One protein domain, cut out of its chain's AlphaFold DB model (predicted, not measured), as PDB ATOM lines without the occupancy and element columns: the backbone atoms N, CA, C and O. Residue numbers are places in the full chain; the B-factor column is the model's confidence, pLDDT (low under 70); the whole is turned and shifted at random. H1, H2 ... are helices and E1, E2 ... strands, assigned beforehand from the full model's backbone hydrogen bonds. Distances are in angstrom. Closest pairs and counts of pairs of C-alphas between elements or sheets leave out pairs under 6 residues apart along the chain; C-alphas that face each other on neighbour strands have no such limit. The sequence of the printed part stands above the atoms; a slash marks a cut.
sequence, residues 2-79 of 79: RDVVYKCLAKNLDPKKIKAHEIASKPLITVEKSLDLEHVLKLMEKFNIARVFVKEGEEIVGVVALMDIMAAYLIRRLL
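What this domain is: This is residues 2 to 79 of the 79 residues of the protein "CBS domain-containing protein" of Archaeoglobus fulgidus (UniProt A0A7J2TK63). Two unequal lobes are strung on one chain: a small lobe of H1 and H2, and, past the short link of residues 24 to 29, a larger lobe in which H3 packs on one face of a three-stranded sheet, E1, E2 and E3. H4 starts beside H3 and its outer residues, with the tail, 70 to 79, stick out. The 78 printed residues hold four named helices and three named strands in the order H1 H2 E1 H3 E2 E3 H4; the sheet, order E1 E2 E3, is mixed, and the class is mixed, helices and strands. The whole is loose, with a radius of gyration of the C-alphas of 15.5 A, and elongated, spanning 48 by 30 by 21 A.

How they stand to each other: H1, residues 2 to 11, touches H2, residues 20 to 23; their closest C-alphas, of Lys 7 and Ile 23, are 6.0 A apart. Neither is on the sheet of E1, residues 30 to 32, E2, residues 51 to 56, and E3, residues 59 to 65. E1 and E2 are parallel neighbours at 45 degrees, with N 31 and O 53 within hydrogen-bond range at 2.8 A. H3, residues 37 to 47, is on this sheet at a height of 8.9 A, over E2 and slantwise to the strands, at 48 degrees to E2 on the local plane; helix on one face of a sheet makes two layers. E1, H3 and E2 form a strand-helix-strand unit, two parallel strands with a helix between, with a right-handed crossover. E2 and E3 form an antiparallel hairpin at 151 degrees, with N 54 and O 62 within hydrogen-bond range at 2.9 A. H4, residues 66 to 78, only just touches H3, with 3 pairs of C-alphas within 8 A, through its residues 66 to 69 alone; the closest are Leu 41 and Leu 66, 7.5 A apart, and they run opposite ways at a shallow tilt of 30 degrees. In H3 and H4 every O i to N i+4 pair is within hydrogen-bond range, in H1 4 of 6 are, and H2 is too short for such a pair.

Where its parts are: H1 begins at C-alpha 2, (-11.366, 7.458, -15.065), and is 12.7 A long. H3 measures 15.2 A, E2 16.7 A and E3 18.3 A. H4, 19.1 A long, ends at C-alpha 78, (-17.262, 20.063, 14.296).

The domain as a whole: The two farthest C-alphas, of Lys 17 and Leu 79, are 49.1 A apart. The printed part has no cut, and no link is long. Mean pLDDT of the printed part is 93.4; residue 79 alone is under 70.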
ATOM      1  N   ARG A   2     -10.759   6.896 -13.836       87.69
ATOM      2  CA  ARG A   2     -11.366   7.458 -15.065       87.69
ATOM      3  C   ARG A   2     -10.561   7.143 -16.334       87.69
ATOM      4  O   ARG A   2     -11.127   6.617 -17.281       87.69
ATOM      5  N   ASP A   3      -9.251   7.377 -16.321       91.56
ATOM      6  CA  ASP A   3      -8.398   7.102 -17.485       91.56
ATOM      7  C   ASP A   3      -8.384   5.617 -17.876       91.56
ATOM      8  O   ASP A   3      -8.572   5.292 -19.040       91.56
ATOM      9  N   VAL A   4      -8.266   4.700 -16.913       94.25
ATOM     10  CA  VAL A   4      -8.318   3.252 -17.188       94.25
ATOM     11  C   VAL A   4      -9.674   2.851 -17.774       94.25
ATOM     12  O   VAL A   4      -9.728   2.152 -18.782       94.25
ATOM     13  N   VAL A   5     -10.771   3.333 -17.188       95.12
ATOM     14  CA  VAL A   5     -12.126   3.006 -17.652       95.12
ATOM     15  C   VAL A   5     -12.364   3.539 -19.064       95.12
ATOM     16  O   VAL A   5     -12.701   2.767 -19.951       95.12
ATOM     17  N   TYR A   6     -12.154   4.834 -19.303       94.56
ATOM     18  CA  TYR A   6     -12.555   5.470 -20.564       94.56
ATOM     19  C   TYR A   6     -11.512   5.373 -21.678       94.56
ATOM     20  O   TYR A   6     -11.872   5.376 -22.854       94.56
ATOM     21  N   LYS A   7     -10.219   5.314 -21.345       95.00
ATOM     22  CA  LYS A   7      -9.141   5.301 -22.348       95.00
ATOM     23  C   LYS A   7      -8.600   3.901 -22.631       95.00
ATOM     24  O   LYS A   7      -7.949   3.742 -23.656       95.00
ATOM     25  N   CYS A   8      -8.878   2.909 -21.780       96.44
ATOM     26  CA  CYS A   8      -8.469   1.519 -21.991       96.44
ATOM     27  C   CYS A   8      -9.682   0.582 -22.121       96.44
ATOM     28  O   CYS A   8      -9.960   0.111 -23.223       96.44
ATOM     29  N   LEU A   9     -10.449   0.373 -21.046       96.38
ATOM     30  CA  LEU A   9     -11.509  -0.645 -21.016       96.38
ATOM     31  C   LEU A   9     -12.658  -0.347 -21.988       96.38
ATOM     32  O   LEU A   9     -13.042  -1.208 -22.771       96.38
ATOM     33  N   ALA A  10     -13.162   0.889 -22.005       97.31
ATOM     34  CA  ALA A  10     -14.239   1.310 -22.906       97.31
ATOM     35  C   ALA A  10     -13.845   1.250 -24.391       97.31
ATOM     36  O   ALA A  10     -14.710   1.234 -25.262       97.31
ATOM     37  N   LYS A  11     -12.540   1.212 -24.686       96.12
ATOM     38  CA  LYS A  11     -11.993   1.052 -26.038       96.12
ATOM     39  C   LYS A  11     -11.631  -0.400 -26.367       96.12
ATOM     40  O   LYS A  11     -11.031  -0.643 -27.407       96.12
ATOM     41  N   ASN A  12     -11.972  -1.343 -25.485       96.38
ATOM     42  CA  ASN A  12     -11.664  -2.766 -25.611       96.38
ATOM     43  C   ASN A  12     -10.155  -3.060 -25.774       96.38
ATOM     44  O   ASN A  12      -9.764  -3.998 -26.468       96.38
ATOM     45  N   LEU A  13      -9.299  -2.230 -25.166       96.56
ATOM     46  CA  LEU A  13      -7.846  -2.418 -25.159       96.56
ATOM     47  C   LEU A  13      -7.435  -3.355 -24.018       96.56
ATOM     48  O   LEU A  13      -8.044  -3.331 -22.951       96.56
ATOM     49  N   ASP A  14      -6.370  -4.135 -24.220       96.50
ATOM     50  CA  ASP A  14      -5.818  -5.038 -23.202       96.50
ATOM     51  C   ASP A  14      -5.005  -4.252 -22.148       96.50
ATOM     52  O   ASP A  14      -3.923  -3.740 -22.471       96.50
ATOM     53  N   PRO A  15      -5.458  -4.176 -20.879       94.56
ATOM     54  CA  PRO A  15      -4.750  -3.456 -19.821       94.56
ATOM     55  C   PRO A  15      -3.363  -4.027 -19.509       94.56
ATOM     56  O   PRO A  15      -2.549  -3.329 -18.912       94.56
ATOM     57  N   LYS A  16      -3.079  -5.280 -19.896       95.88
ATOM     58  CA  LYS A  16      -1.758  -5.901 -19.717       95.88
ATOM     59  C   LYS A  16      -0.739  -5.442 -20.757       95.88
ATOM     60  O   LYS A  16       0.456  -5.624 -20.548       95.88
ATOM     61  N   LYS A  17      -1.199  -4.885 -21.879       96.62
ATOM     62  CA  LYS A  17      -0.342  -4.431 -22.985       96.62
ATOM     63  C   LYS A  17      -0.189  -2.915 -23.034       96.62
ATOM     64  O   LYS A  17       0.802  -2.438 -23.575       96.62
ATOM     65  N   ILE A  18      -1.147  -2.173 -22.478       95.88
ATOM     66  CA  ILE A  18      -1.106  -0.712 -22.442       95.88
ATOM     67  C   ILE A  18      -0.177  -0.228 -21.322       95.88
ATOM     68  O   ILE A  18      -0.240  -0.700 -20.186       95.88
ATOM     69  N   LYS A  19       0.678   0.751 -21.615       95.62
ATOM     70  CA  LYS A  19       1.519   1.404 -20.612       95.62
ATOM     71  C   LYS A  19       0.781   2.590 -19.998       95.62
ATOM     72  O   LYS A  19       0.052   3.323 -20.666       95.62
ATOM     73  N   ALA A  20       1.029   2.849 -18.714       93.69
ATOM     74  CA  ALA A  20       0.368   3.934 -17.985       93.69
ATOM     75  C   ALA A  20       0.546   5.306 -18.663       93.69
ATOM     76  O   ALA A  20      -0.409   6.072 -18.765       93.69
ATOM     77  N   HIS A  21       1.740   5.600 -19.191       93.56
ATOM     78  CA  HIS A  21       2.039   6.879 -19.845       93.56
ATOM     79  C   HIS A  21       1.281   7.112 -21.164       93.56
ATOM     80  O   HIS A  21       1.288   8.244 -21.657       93.56
ATOM     81  N   GLU A  22       0.673   6.076 -21.746       94.44
ATOM     82  CA  GLU A  22      -0.133   6.169 -22.970       94.44
ATOM     83  C   GLU A  22      -1.554   6.660 -22.671       94.44
ATOM     84  O   GLU A  22      -2.158   7.346 -23.492       94.44
ATOM     85  N   ILE A  23      -2.075   6.356 -21.478       94.19
ATOM     86  CA  ILE A  23      -3.432   6.743 -21.059       94.19
ATOM     87  C   ILE A  23      -3.457   7.853 -20.004       94.19
ATOM     88  O   ILE A  23      -4.498   8.493 -19.815       94.19
ATOM     89  N   ALA A  24      -2.334   8.098 -19.323       90.69
ATOM     90  CA  ALA A  24      -2.209   9.139 -18.314       90.69
ATOM     91  C   ALA A  24      -2.532  10.518 -18.902       90.69
ATOM     92  O   ALA A  24      -2.107  10.868 -20.004       90.69
ATOM     93  N   SER A  25      -3.293  11.305 -18.148       86.69
ATOM     94  CA  SER A  25      -3.598  12.690 -18.499       86.69
ATOM     95  C   SER A  25      -2.335  13.563 -18.482       86.69
ATOM     96  O   SER A  25      -1.505  13.440 -17.582       86.69
ATOM     97  N   LYS A  26      -2.186  14.424 -19.497       87.94
ATOM     98  CA  LYS A  26      -1.050  15.340 -19.685       87.94
ATOM     99  C   LYS A  26      -1.570  16.702 -20.181       87.94
ATOM    100  O   LYS A  26      -2.472  16.692 -21.020       87.94
ATOM    101  N   PRO A  27      -1.008  17.840 -19.734       87.00
ATOM    102  CA  PRO A  27      -0.001  17.961 -18.676       87.00
ATOM    103  C   PRO A  27      -0.563  17.571 -17.300       87.00
ATOM    104  O   PRO A  27      -1.776  17.572 -17.086       87.00
ATOM    105  N   LEU A  28       0.324  17.197 -16.374       86.50
ATOM    106  CA  LEU A  28      -0.066  16.942 -14.990       86.50
ATOM    107  C   LEU A  28      -0.445  18.280 -14.345       86.50
ATOM    108  O   LEU A  28       0.347  19.220 -14.383       86.50
ATOM    109  N   ILE A  29      -1.636  18.377 -13.758       91.50
ATOM    110  CA  ILE A  29      -2.014  19.566 -12.992       91.50
ATOM    111  C   ILE A  29      -1.475  19.411 -11.571       91.50
ATOM    112  O   ILE A  29      -1.865  18.496 -10.837       91.50
ATOM    113  N   THR A  30      -0.564  20.310 -11.214       95.31
ATOM    114  CA  THR A  30       0.115  20.347  -9.919       95.31
ATOM    115  C   THR A  30      -0.185  21.645  -9.184       95.31
ATOM    116  O   THR A  30      -0.359  22.686  -9.817       95.31
ATOM    117  N   VAL A  31      -0.167  21.599  -7.857       96.88
ATOM    118  CA  VAL A  31      -0.286  22.766  -6.974       96.88
ATOM    119  C   VAL A  31       0.862  22.781  -5.971       96.88
ATOM    120  O   VAL A  31       1.320  21.721  -5.552       96.88
ATOM    121  N   GLU A  32       1.332  23.966  -5.583       97.56
ATOM    122  CA  GLU A  32       2.306  24.096  -4.491       97.56
ATOM    123  C   GLU A  32       1.680  23.673  -3.159       97.56
ATOM    124  O   GLU A  32       0.514  23.963  -2.889       97.56
ATOM    125  N   LYS A  33       2.469  23.034  -2.294       96.94
ATOM    126  CA  LYS A  33       2.071  22.612  -0.941       96.94
ATOM    127  C   LYS A  33       1.564  23.761  -0.066       96.94
ATOM    128  O   LYS A  33       0.748  23.534   0.819       96.94
ATOM    129  N   SER A  34       2.036  24.981  -0.312       96.31
ATOM    130  CA  SER A  34       1.618  26.192   0.397       96.31
ATOM    131  C   SER A  34       0.356  26.848  -0.177       96.31
ATOM    132  O   SER A  34      -0.105  27.845   0.379       96.31
ATOM    133  N   LEU A  35      -0.197  26.336  -1.285       96.56
ATOM    134  CA  LEU A  35      -1.354  26.938  -1.940       96.56
ATOM    135  C   LEU A  35      -2.624  26.745  -1.104       96.56
ATOM    136  O   LEU A  35      -2.925  25.649  -0.633       96.56
ATOM    137  N   ASP A  36      -3.402  27.817  -0.979       94.62
ATOM    138  CA  ASP A  36      -4.671  27.792  -0.262       94.62
ATOM    139  C   ASP A  36      -5.709  26.868  -0.934       94.62
ATOM    140  O   ASP A  36      -5.822  26.807  -2.166       94.62
ATOM    141  N   LEU A  37      -6.500  26.165  -0.116       93.69
ATOM    142  CA  LEU A  37      -7.490  25.189  -0.577       93.69
ATOM    143  C   LEU A  37      -8.570  25.797  -1.481       93.69
ATOM    144  O   LEU A  37      -9.026  25.120  -2.398       93.69
ATOM    145  N   GLU A  38      -8.965  27.055  -1.288       93.56
ATOM    146  CA  GLU A  38      -9.938  27.725  -2.156       93.56
ATOM    147  C   GLU A  38      -9.397  27.861  -3.587       93.56
ATOM    148  O   GLU A  38     -10.112  27.626  -4.564       93.56
ATOM    149  N   HIS A  39      -8.105  28.165  -3.730       95.81
ATOM    150  CA  HIS A  39      -7.448  28.210  -5.037       95.81
ATOM    151  C   HIS A  39      -7.328  26.817  -5.655       95.81
ATOM    152  O   HIS A  39      -7.559  26.659  -6.855       95.81
ATOM    153  N   VAL A  40      -7.023  25.799  -4.844       96.12
ATOM    154  CA  VAL A  40      -7.017  24.399  -5.292       96.12
ATOM    155  C   VAL A  40      -8.394  23.995  -5.831       96.12
ATOM    156  O   VAL A  40      -8.478  23.416  -6.914       96.12
ATOM    157  N   LEU A  41      -9.477  24.347  -5.132       95.88
ATOM    158  CA  LEU A  41     -10.852  24.071  -5.556       95.88
ATOM    159  C   LEU A  41     -11.213  24.796  -6.860       95.88
ATOM    160  O   LEU A  41     -11.749  24.169  -7.773       95.88
ATOM    161  N   LYS A  42     -10.842  26.077  -7.005       95.88
ATOM    162  CA  LYS A  42     -11.025  26.834  -8.259       95.88
ATOM    163  C   LYS A  42     -10.273  26.201  -9.433       95.88
ATOM    164  O   LYS A  42     -10.788  26.165 -10.549       95.88
ATOM    165  N   LEU A  43      -9.066  25.677  -9.207       95.38
ATOM    166  CA  LEU A  43      -8.316  24.941 -10.232       95.38
ATOM    167  C   LEU A  43      -9.008  23.623 -10.595       95.38
ATOM    168  O   LEU A  43      -9.136  23.310 -11.779       95.38
ATOM    169  N   MET A  44      -9.478  22.868  -9.599       95.38
ATOM    170  CA  MET A  44     -10.234  21.634  -9.815       95.38
ATOM    171  C   MET A  44     -11.480  21.875 -10.674       95.38
ATOM    172  O   MET A  44     -11.692  21.154 -11.650       95.38
ATOM    173  N   GLU A  45     -12.252  22.918 -10.364       95.81
ATOM    174  CA  GLU A  45     -13.418  23.341 -11.145       95.81
ATOM    175  C   GLU A  45     -13.022  23.737 -12.572       95.81
ATOM    176  O   GLU A  45     -13.525  23.159 -13.538       95.81
ATOM    177  N   LYS A  46     -12.054  24.652 -12.717       95.06
ATOM    178  CA  LYS A  46     -11.590  25.162 -14.015       95.06
ATOM    179  C   LYS A  46     -11.139  24.052 -14.963       95.06
ATOM    180  O   LYS A  46     -11.424  24.111 -16.156       95.06
ATOM    181  N   PHE A  47     -10.407  23.062 -14.455       92.75
ATOM    182  CA  PHE A  47      -9.889  21.953 -15.259       92.75
ATOM    183  C   PHE A  47     -10.816  20.730 -15.279       92.75
ATOM    184  O   PHE A  47     -10.493  19.736 -15.930       92.75
ATOM    185  N   ASN A  48     -11.966  20.789 -14.598       92.12
ATOM    186  CA  ASN A  48     -12.913  19.686 -14.445       92.12
ATOM    187  C   ASN A  48     -12.246  18.381 -13.948       92.12
ATOM    188  O   ASN A  48     -12.464  17.271 -14.457       92.12
ATOM    189  N   ILE A  49     -11.391  18.525 -12.934       92.56
ATOM    190  CA  ILE A  49     -10.644  17.438 -12.298       92.56
ATOM    191  C   ILE A  49     -11.001  17.339 -10.818       92.56
ATOM    192  O   ILE A  49     -11.275  18.327 -10.157       92.56
ATOM    193  N   ALA A  50     -10.960  16.123 -10.279       93.69
ATOM    194  CA  ALA A  50     -11.274  15.864  -8.871       93.69
ATOM    195  C   ALA A  50     -10.028  15.594  -8.012       93.69
ATOM    196  O   ALA A  50     -10.158  15.216  -6.851       93.69
ATOM    197  N   ARG A  51      -8.832  15.661  -8.609       94.94
ATOM    198  CA  ARG A  51      -7.547  15.374  -7.961       94.94
ATOM    199  C   ARG A  51      -6.473  16.270  -8.549       94.94
ATOM    200  O   ARG A  51      -6.448  16.442  -9.768       94.94
ATOM    201  N   VAL A  52      -5.582  16.756  -7.699       95.69
ATOM    202  CA  VAL A  52      -4.362  17.463  -8.102       95.69
ATOM    203  C   VAL A  52      -3.166  16.856  -7.387       95.69
ATOM    204  O   VAL A  52      -3.291  16.338  -6.274       95.69
ATOM    205  N   PHE A  53      -2.010  16.912  -8.034       96.06
ATOM    206  CA  PHE A  53      -0.756  16.538  -7.395       96.06
ATOM    207  C   PHE A  53      -0.201  17.724  -6.616       96.06
ATOM    208  O   PHE A  53      -0.252  18.858  -7.088       96.06
ATOM    209  N   VAL A  54       0.320  17.461  -5.425       97.69
ATOM    210  CA  VAL A  54       0.927  18.476  -4.564       97.69
ATOM    211  C   VAL A  54       2.434  18.414  -4.750       97.69
ATOM    212  O   VAL A  54       3.012  17.327  -4.668       97.69
ATOM    213  N   LYS A  55       3.059  19.565  -4.999       97.75
ATOM    214  CA  LYS A  55       4.507  19.693  -5.149       97.75
ATOM    215  C   LYS A  55       5.130  20.605  -4.100       97.75
ATOM    216  O   LYS A  55       4.460  21.477  -3.553       97.75
ATOM    217  N   GLU A  56       6.408  20.380  -3.836       97.88
ATOM    218  CA  GLU A  56       7.278  21.255  -3.056       97.88
ATOM    219  C   GLU A  56       8.512  21.533  -3.922       97.88
ATOM    220  O   GLU A  56       9.372  20.672  -4.110       97.88
ATOM    221  N   GLY A  57       8.533  22.703  -4.567       95.06
ATOM    222  CA  GLY A  57       9.488  22.975  -5.643       95.06
ATOM    223  C   GLY A  57       9.223  22.088  -6.866       95.06
ATOM    224  O   GLY A  57       8.140  22.142  -7.456       95.06
ATOM    225  N   GLU A  58      10.212  21.280  -7.248       94.38
ATOM    226  CA  GLU A  58      10.136  20.363  -8.397       94.38
ATOM    227  C   GLU A  58       9.659  18.951  -8.017       94.38
ATOM    228  O   GLU A  58       9.376  18.128  -8.888       94.38
ATOM    229  N   GLU A  59       9.542  18.653  -6.721       97.25
ATOM    230  CA  GLU A  59       9.209  17.312  -6.246       97.25
ATOM    231  C   GLU A  59       7.715  17.153  -5.981       97.25
ATOM    232  O   GLU A  59       7.085  17.990  -5.335       97.25
ATOM    233  N   ILE A  60       7.139  16.039  -6.440       97.12
ATOM    234  CA  ILE A  60       5.763  15.656  -6.113       97.12
ATOM    235  C   ILE A  60       5.769  14.974  -4.749       97.12
ATOM    236  O   ILE A  60       6.260  13.856  -4.605       97.12
ATOM    237  N   VAL A  61       5.173  15.637  -3.764       97.81
ATOM    238  CA  VAL A  61       5.140  15.182  -2.367       97.81
ATOM    239  C   VAL A  61       3.819  14.513  -1.993       97.81
ATOM    240  O   VAL A  61       3.716  13.890  -0.939       97.81
ATOM    241  N   GLY A  62       2.792  14.613  -2.842       96.81
ATOM    242  CA  GLY A  62       1.516  13.960  -2.573       96.81
ATOM    243  C   GLY A  62       0.428  14.206  -3.610       96.81
ATOM    244  O   GLY A  62       0.656  14.711  -4.711       96.81
ATOM    245  N   VAL A  63      -0.791  13.833  -3.234       96.06
ATOM    246  CA  VAL A  63      -2.012  14.023  -4.017       96.06
ATOM    247  C   VAL A  63      -3.138  14.412  -3.070       96.06
ATOM    248  O   VAL A  63      -3.225  13.880  -1.967       96.06
ATOM    249  N   VAL A  64      -4.000  15.323  -3.509       95.94
ATOM    250  CA  VAL A  64      -5.233  15.663  -2.794       95.94
ATOM    251  C   VAL A  64      -6.422  15.492  -3.728       95.94
ATOM    252  O   VAL A  64      -6.412  15.953  -4.876       95.94
ATOM    253  N   ALA A  65      -7.444  14.786  -3.256       95.88
ATOM    254  CA  ALA A  65      -8.727  14.666  -3.921       95.88
ATOM    255  C   ALA A  65      -9.737  15.663  -3.347       95.88
ATOM    256  O   ALA A  65      -9.684  16.033  -2.177       95.88
ATOM    257  N   LEU A  66     -10.729  16.031  -4.156       95.56
ATOM    258  CA  LEU A  66     -11.853  16.865  -3.721       95.56
ATOM    259  C   LEU A  66     -12.532  16.305  -2.457       95.56
ATOM    260  O   LEU A  66     -12.885  17.061  -1.558       95.56
ATOM    261  N   MET A  67     -12.668  14.978  -2.364       95.00
ATOM    262  CA  MET A  67     -13.263  14.322  -1.194       95.00
ATOM    263  C   MET A  67     -12.430  14.508   0.079       95.00
ATOM    264  O   MET A  67     -13.011  14.662   1.149       95.00
ATOM    265  N   ASP A  68     -11.099  14.546  -0.032       94.88
ATOM    266  CA  ASP A  68     -10.211  14.776   1.115       94.88
ATOM    267  C   ASP A  68     -10.417  16.196   1.661       94.88
ATOM    268  O   ASP A  68     -10.546  16.397   2.869       94.88
ATOM    269  N   ILE A  69     -10.543  17.177   0.758       94.12
ATOM    270  CA  ILE A  69     -10.831  18.577   1.104       94.12
ATOM    271  C   ILE A  69     -12.194  18.678   1.795       94.12
ATOM    272  O   ILE A  69     -12.302  19.271   2.868       94.12
ATOM    273  N   MET A  70     -13.234  18.064   1.224       93.06
ATOM    274  CA  MET A  70     -14.577  18.063   1.815       93.06
ATOM    275  C   MET A  70     -14.586  17.447   3.219       93.06
ATOM    276  O   MET A  70     -15.177  18.020   4.136       93.06
ATOM    277  N   ALA A  71     -13.909  16.311   3.406       93.44
ATOM    278  CA  ALA A  71     -13.791  15.664   4.707       93.44
ATOM    279  C   ALA A  71     -13.086  16.571   5.730       93.44
ATOM    280  O   ALA A  71     -13.576  16.730   6.850       93.44
ATOM    281  N   ALA A  72     -11.993  17.232   5.337       90.00
ATOM    282  CA  ALA A  72     -11.273  18.163   6.204       90.00
ATOM    283  C   ALA A  72     -12.137  19.364   6.635       90.00
ATOM    284  O   ALA A  72     -12.116  19.744   7.807       90.00
ATOM    285  N   TYR A  73     -12.936  19.934   5.724       90.56
ATOM    286  CA  TYR A  73     -13.882  21.010   6.055       90.56
ATOM    287  C   TYR A  73     -14.966  20.559   7.039       90.56
ATOM    288  O   TYR A  73     -15.298  21.303   7.961       90.56
ATOM    289  N   LEU A  74     -15.513  19.350   6.867       89.94
ATOM    290  CA  LEU A  74     -16.521  18.806   7.782       89.94
ATOM    291  C   LEU A  74     -15.960  18.627   9.194       89.94
ATOM    292  O   LEU A  74     -16.615  19.024  10.152       89.94
ATOM    293  N   ILE A  75     -14.739  18.097   9.316       87.44
ATOM    294  CA  ILE A  75     -14.058  17.947  10.609       87.44
ATOM    295  C   ILE A  75     -13.816  19.317  11.249       87.44
ATOM    296  O   ILE A  75     -14.130  19.501  12.420       87.44
ATOM    297  N   ARG A  76     -13.337  20.307  10.480       84.06
ATOM    298  CA  ARG A  76     -13.138  21.681  10.976       84.06
ATOM    299  C   ARG A  76     -14.415  22.351  11.473       84.06
ATOM    300  O   ARG A  76     -14.315  23.233  12.306       84.06
ATOM    301  N   ARG A  77     -15.589  21.988  10.949       82.00
ATOM    302  CA  ARG A  77     -16.874  22.562  11.385       82.00
ATOM    303  C   ARG A  77     -17.394  21.950  12.691       82.00
ATOM    304  O   ARG A  77     -18.316  22.498  13.283       82.00
ATOM    305  N   LEU A  78     -16.871  20.788  13.082       72.88
ATOM    306  CA  LEU A  78     -17.262  20.063  14.296       72.88
ATOM    307  C   LEU A  78     -16.348  20.361  15.496       72.88
ATOM    308  O   LEU A  78     -16.652  19.906  16.597       72.88
ATOM    309  N   LEU A  79     -15.250  21.087  15.272       62.06
ATOM    310  CA  LEU A  79     -14.315  21.590  16.282       62.06
ATOM    311  C   LEU A  79     -14.552  23.084  16.507       62.06
ATOM    312  O   LEU A  79     -14.389  23.517  17.667       62.06
TER     313      LEU A  79